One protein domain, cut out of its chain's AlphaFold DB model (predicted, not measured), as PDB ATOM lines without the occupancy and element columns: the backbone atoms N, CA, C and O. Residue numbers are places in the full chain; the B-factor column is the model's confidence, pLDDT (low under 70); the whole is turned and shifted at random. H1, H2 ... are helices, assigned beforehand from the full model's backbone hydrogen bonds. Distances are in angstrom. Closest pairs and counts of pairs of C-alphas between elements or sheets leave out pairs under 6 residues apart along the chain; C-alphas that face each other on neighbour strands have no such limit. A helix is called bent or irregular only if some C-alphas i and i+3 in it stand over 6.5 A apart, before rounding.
ATOM      1  N   PRO A 147     -31.039  19.683 -28.120       95.31
ATOM      2  CA  PRO A 147     -31.889  19.615 -29.317       95.31
ATOM      3  C   PRO A 147     -33.308  19.076 -29.044       95.31
ATOM      4  O   PRO A 147     -34.254  19.359 -29.787       95.31
ATOM      5  N   GLU A 148     -33.485  18.315 -27.968       93.56
ATOM      6  CA  GLU A 148     -34.764  17.787 -27.496       93.56
ATOM      7  C   GLU A 148     -35.608  18.807 -26.712       93.56
ATOM      8  O   GLU A 148     -36.818  18.609 -26.574       93.56
ATOM      9  N   ALA A 149     -35.032  19.932 -26.268       93.62
ATOM     10  CA  ALA A 149     -35.711  20.989 -25.509       93.62
ATOM     11  C   ALA A 149     -36.599  21.899 -26.397       93.62
ATOM     12  O   ALA A 149     -36.490  23.135 -26.409       93.62
ATOM     13  N   LYS A 150     -37.517  21.275 -27.142       88.38
ATOM     14  CA  LYS A 150     -38.447  21.906 -28.093       88.38
ATOM     15  C   LYS A 150     -39.532  22.725 -27.389       88.38
ATOM     16  O   LYS A 150     -39.976  22.380 -26.299       88.38
ATOM     17  N   GLY A 151     -40.009  23.785 -28.042       89.00
ATOM     18  CA  GLY A 151     -41.141  24.600 -27.584       89.00
ATOM     19  C   GLY A 151     -40.925  26.100 -27.784       89.00
ATOM     20  O   GLY A 151     -39.890  26.526 -28.291       89.00
ATOM     21  N   LYS A 152     -41.912  26.907 -27.373       88.50
ATOM     22  CA  LYS A 152     -41.832  28.381 -27.337       88.50
ATOM     23  C   LYS A 152     -41.493  28.877 -25.925       88.50
ATOM     24  O   LYS A 152     -41.517  28.103 -24.969       88.50
ATOM     25  N   GLY A 153     -41.145  30.156 -25.800       88.81
ATOM     26  CA  GLY A 153     -40.864  30.806 -24.516       88.81
ATOM     27  C   GLY A 153     -39.409  30.694 -24.033       88.81
ATOM     28  O   GLY A 153     -38.542  30.250 -24.795       88.81
ATOM     29  N   PRO A 154     -39.141  31.121 -22.784       91.25
ATOM     30  CA  PRO A 154     -37.793  31.173 -22.222       91.25
ATOM     31  C   PRO A 154     -37.118  29.799 -22.164       91.25
ATOM     32  O   PRO A 154     -37.762  28.803 -21.828       91.25
ATOM     33  N   TRP A 155     -35.813  29.754 -22.449       92.00
ATOM     34  CA  TRP A 155     -35.035  28.510 -22.509       92.00
ATOM     35  C   TRP A 155     -35.077  27.725 -21.192       92.00
ATOM     36  O   TRP A 155     -35.269  26.513 -21.203       92.00
ATOM     37  N   PHE A 156     -35.001  28.418 -20.052       92.25
ATOM     38  CA  PHE A 156     -34.910  27.797 -18.728       92.25
ATOM     39  C   PHE A 156     -36.163  27.001 -18.345       92.25
ATOM     40  O   PHE A 156     -36.076  26.031 -17.606       92.25
ATOM     41  N   ARG A 157     -37.333  27.331 -18.912       92.88
ATOM     42  CA  ARG A 157     -38.558  26.530 -18.721       92.88
ATOM     43  C   ARG A 157     -38.505  25.184 -19.450       92.88
ATOM     44  O   ARG A 157     -39.330  24.305 -19.209       92.88
ATOM     45  N   ARG A 158     -37.572  25.035 -20.389       94.62
ATOM     46  CA  ARG A 158     -37.398  23.841 -21.221       94.62
ATOM     47  C   ARG A 158     -36.103  23.094 -20.926       94.62
ATOM     48  O   ARG A 158     -35.954  21.989 -21.431       94.62
ATOM     49  N   ASP A 159     -35.216  23.675 -20.124       94.94
ATOM     50  CA  ASP A 159     -33.932  23.081 -19.773       94.94
ATOM     51  C   ASP A 159     -34.133  21.764 -19.001       94.94
ATOM     52  O   ASP A 159     -34.852  21.751 -17.993       94.94
ATOM     53  N   PRO A 160     -33.533  20.649 -19.456       95.25
ATOM     54  CA  PRO A 160     -33.725  19.344 -18.832       95.25
ATOM     55  C   PRO A 160     -33.174  19.286 -17.405       95.25
ATOM     56  O   PRO A 160     -33.746  18.592 -16.568       95.25
ATOM     57  N   ARG A 161     -32.124  20.053 -17.085       94.62
ATOM     58  CA  ARG A 161     -31.548  20.108 -15.734       94.62
ATOM     59  C   ARG A 161     -32.506  20.802 -14.778       94.62
ATOM     60  O   ARG A 161     -32.744  20.304 -13.687       94.62
ATOM     61  N   ILE A 162     -33.109  21.910 -15.209       94.44
ATOM     62  CA  ILE A 162     -34.109  22.630 -14.406       94.44
ATOM     63  C   ILE A 162     -35.347  21.759 -14.191       94.44
ATOM     64  O   ILE A 162     -35.824  21.636 -13.067       94.44
ATOM     65  N   LYS A 163     -35.837  21.094 -15.244       95.19
ATOM     66  CA  LYS A 163     -36.956  20.149 -15.116       95.19
ATOM     67  C   LYS A 163     -36.643  19.003 -14.158       95.19
ATOM     68  O   LYS A 163     -37.513  18.634 -13.379       95.19
ATOM     69  N   ALA A 164     -35.424  18.470 -14.194       96.06
ATOM     70  CA  ALA A 164     -34.995  17.429 -13.268       96.06
ATOM     71  C   ALA A 164     -34.980  17.927 -11.812       96.06
ATOM     72  O   ALA A 164     -35.469  17.224 -10.935       96.06
ATOM     73  N   GLN A 165     -34.497  19.150 -11.563       96.69
ATOM     74  CA  GLN A 165     -34.524  19.757 -10.225       96.69
ATOM     75  C   GLN A 165     -35.957  19.954  -9.712       96.69
ATOM     76  O   GLN A 165     -36.255  19.570  -8.587       96.69
ATOM     77  N   ILE A 166     -36.863  20.463 -10.552       95.56
ATOM     78  CA  ILE A 166     -38.281  20.627 -10.191       95.56
ATOM     79  C   ILE A 166     -38.940  19.267  -9.931       95.56
ATOM     80  O   ILE A 166     -39.682  19.118  -8.968       95.56
ATOM     81  N   ALA A 167     -38.659  18.251 -10.748       95.50
ATOM     82  CA  ALA A 167     -39.201  16.910 -10.532       95.50
ATOM     83  C   ALA A 167     -38.715  16.290  -9.210       95.50
ATOM     84  O   ALA A 167     -39.479  15.595  -8.544       95.50
ATOM     85  N   ALA A 168     -37.462  16.544  -8.826       95.81
ATOM     86  CA  ALA A 168     -36.873  16.013  -7.601       95.81
ATOM     87  C   ALA A 168     -37.313  16.774  -6.338       95.81
ATOM     88  O   ALA A 168     -37.523  16.161  -5.293       95.81
ATOM     89  N   HIS A 169     -37.451  18.098  -6.423       96.38
ATOM     90  CA  HIS A 169     -37.557  18.967  -5.245       96.38
ATOM     91  C   HIS A 169     -38.804  19.857  -5.226       96.38
ATOM     92  O   HIS A 169     -39.018  20.589  -4.261       96.38
ATOM     93  N   GLY A 170     -39.649  19.781  -6.249       95.00
ATOM     94  CA  GLY A 170     -40.754  20.711  -6.443       95.00
ATOM     95  C   GLY A 170     -40.293  22.078  -6.956       95.00
ATOM     96  O   GLY A 170     -39.098  22.370  -7.051       95.00
ATOM     97  N   TYR A 171     -41.247  22.940  -7.291       93.19
ATOM     98  CA  TYR A 171     -41.006  24.332  -7.692       93.19
ATOM     99  C   TYR A 171     -40.414  25.189  -6.574       93.19
ATOM    100  O   TYR A 171     -39.666  26.129  -6.836       93.19
ATOM    101  N   THR A 172     -40.771  24.875  -5.336       93.56
ATOM    102  CA  THR A 172     -40.393  25.633  -4.136       93.56
ATOM    103  C   THR A 172     -39.149  25.077  -3.440       93.56
ATOM    104  O   THR A 172     -38.589  25.735  -2.566       93.56
ATOM    105  N   GLY A 173     -38.704  23.873  -3.814       94.75
ATOM    106  CA  GLY A 173     -37.552  23.201  -3.212       94.75
ATOM    107  C   GLY A 173     -37.848  22.443  -1.910       94.75
ATOM    108  O   GLY A 173     -36.944  21.796  -1.386       94.75
ATOM    109  N   ILE A 174     -39.083  22.479  -1.389       94.19
ATOM    110  CA  ILE A 174     -39.471  21.757  -0.155       94.19
ATOM    111  C   ILE A 174     -39.966  20.323  -0.413       94.19
ATOM    112  O   ILE A 174     -40.314  19.608   0.525       94.19
ATOM    113  N   GLY A 175     -39.994  19.894  -1.675       95.12
ATOM    114  CA  GLY A 175     -40.461  18.584  -2.114       95.12
ATOM    115  C   GLY A 175     -41.832  18.637  -2.813       95.12
ATOM    116  O   GLY A 175     -42.711  19.378  -2.366       95.12
ATOM    117  N   PRO A 176     -42.067  17.809  -3.855       95.06
ATOM    118  CA  PRO A 176     -43.298  17.851  -4.660       95.06
ATOM    119  C   PRO A 176     -44.593  17.618  -3.870       95.06
ATOM    120  O   PRO A 176     -45.644  18.154  -4.203       95.06
ATOM    121  N   GLU A 177     -44.534  16.800  -2.819       96.00
ATOM    122  CA  GLU A 177     -45.697  16.513  -1.975       96.00
ATOM    123  C   GLU A 177     -46.001  17.662  -1.011       96.00
ATOM    124  O   GLU A 177     -47.160  18.039  -0.835       96.00
ATOM    125  N   ALA A 178     -44.958  18.246  -0.418       96.25
ATOM    126  CA  ALA A 178     -45.087  19.311   0.567       96.25
ATOM    127  C   ALA A 178     -45.577  20.632  -0.050       96.25
ATOM    128  O   ALA A 178     -46.197  21.432   0.647       96.25
ATOM    129  N   GLU A 179     -45.358  20.854  -1.349       95.88
ATOM    130  CA  GLU A 179     -45.790  22.079  -2.032       95.88
ATOM    131  C   GLU A 179     -47.221  22.045  -2.587       95.88
ATOM    132  O   GLU A 179     -47.733  23.083  -3.007       95.88
ATOM    133  N   LYS A 180     -47.911  20.895  -2.563       95.75
ATOM    134  CA  LYS A 180     -49.295  20.782  -3.068       95.75
ATOM    135  C   LYS A 180     -50.265  21.804  -2.456       95.75
ATOM    136  O   LYS A 180     -51.029  22.391  -3.222       95.75
ATOM    137  N   PRO A 181     -50.262  22.062  -1.130       96.25
ATOM    138  CA  PRO A 181     -51.136  23.077  -0.546       96.25
ATOM    139  C   PRO A 181     -50.851  24.480  -1.092       96.25
ATOM    140  O   PRO A 181     -51.788  25.198  -1.420       96.25
ATOM    141  N   PHE A 182     -49.570  24.834  -1.254       94.12
ATOM    142  CA  PHE A 182     -49.152  26.120  -1.818       94.12
ATOM    143  C   PHE A 182     -49.619  26.277  -3.269       94.12
ATOM    144  O   PHE A 182     -50.184  27.309  -3.621       94.12
ATOM    145  N   ILE A 183     -49.431  25.246  -4.102       93.81
ATOM    146  CA  ILE A 183     -49.867  25.286  -5.504       93.81
ATOM    147  C   ILE A 183     -51.381  25.491  -5.587       93.81
ATOM    148  O   ILE A 183     -51.836  26.366  -6.320       93.81
ATOM    149  N   LYS A 184     -52.144  24.734  -4.792       95.44
ATOM    150  CA  LYS A 184     -53.603  24.831  -4.763       95.44
ATOM    151  C   LYS A 184     -54.094  26.202  -4.299       95.44
ATOM    152  O   LYS A 184     -55.049  26.715  -4.850       95.44
ATOM    153  N   GLU A 185     -53.483  26.783  -3.272       95.81
ATOM    154  CA  GLU A 185     -53.922  28.075  -2.729       95.81
ATOM    155  C   GLU A 185     -53.622  29.249  -3.672       95.81
ATOM    156  O   GLU A 185     -54.419  30.180  -3.769       95.81
ATOM    157  N   TRP A 186     -52.476  29.223  -4.355       94.31
ATOM    158  CA  TRP A 186     -51.980  30.380  -5.105       94.31
ATOM    159  C   TRP A 186     -52.240  30.315  -6.615       94.31
ATOM    160  O   TRP A 186     -52.143  31.350  -7.277       94.31
ATOM    161  N   PHE A 187     -52.538  29.136  -7.176       92.25
ATOM    162  CA  PHE A 187     -52.599  28.941  -8.632       92.25
ATOM    163  C   PHE A 187     -53.805  28.139  -9.157       92.25
ATOM    164  O   PHE A 187     -53.967  28.095 -10.379       92.25
ATOM    165  N   GLU A 188     -54.633  27.529  -8.300       89.94
ATOM    166  CA  GLU A 188     -55.849  26.776  -8.682       89.94
ATOM    167  C   GLU A 188     -57.119  27.415  -8.101       89.94
ATOM    168  O   GLU A 188     -58.122  27.487  -8.850       89.94
TER     169      GLU A 188
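AT A GLANCE: This is residues 147 to 188 of the 188 residues of an uncharacterized protein of Roseovarius gaetbuli (UniProt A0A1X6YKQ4). The model is an open arch: helix H1 makes its top, and from the two ends of H1 two parts hang to the same side, the loop of residues 151 to 156 before it and helix H2 after it. The loop sticks out free, and the two helices do not pack on each other. The printed part has 42 residues with two named helices, H1 then H2, and no named strand; the class is all helix, though the named helices hold 18 of the 42 residues. The whole is loose, with a radius of gyration of the C-alphas of 12.1 A, and flat, its C-alphas spanning 34 by 20 by 11 A.

HOW THE PARTS SIT: Residues 147 to 159 have no named element, and a short helical run lies at residues 155 to 157. Residues 151 to 156 stand free, with no C-alpha 8 or more residues away along the chain within 10 A. H1, residues 160 to 169, follows. A short link of 10 residues joins it to H2, residues 180 to 187. H1 and H2 are apart, with no C-alpha of the one within 8 A of the other. In H1 and H2 every O i to N i+4 pair is within hydrogen-bond range.

IN THESE COORDINATES: The printed part begins with C-alpha 147 at (-31.889, 19.615, -29.317). H1 runs from Pro 160, C-alpha at (-33.725, 19.344, -18.832), to His 169, 14.1 A from first to last C-alpha. H2 runs from Lys 180 to Phe 187, C-alpha at (-52.599, 28.941, -8.632), 10.4 A from first to last C-alpha. Neither helix is bent.

THE WHOLE: The two C-alphas farthest apart are those of Pro 147 and Glu 185, 35.6 A. The first and last printed C-alphas, Pro 147 and Glu 188, are 32.4 A apart. Glu 188 is the chain's last residue. The printed part has no cut. Its mean pLDDT is 94.0, and no printed residue is under 70.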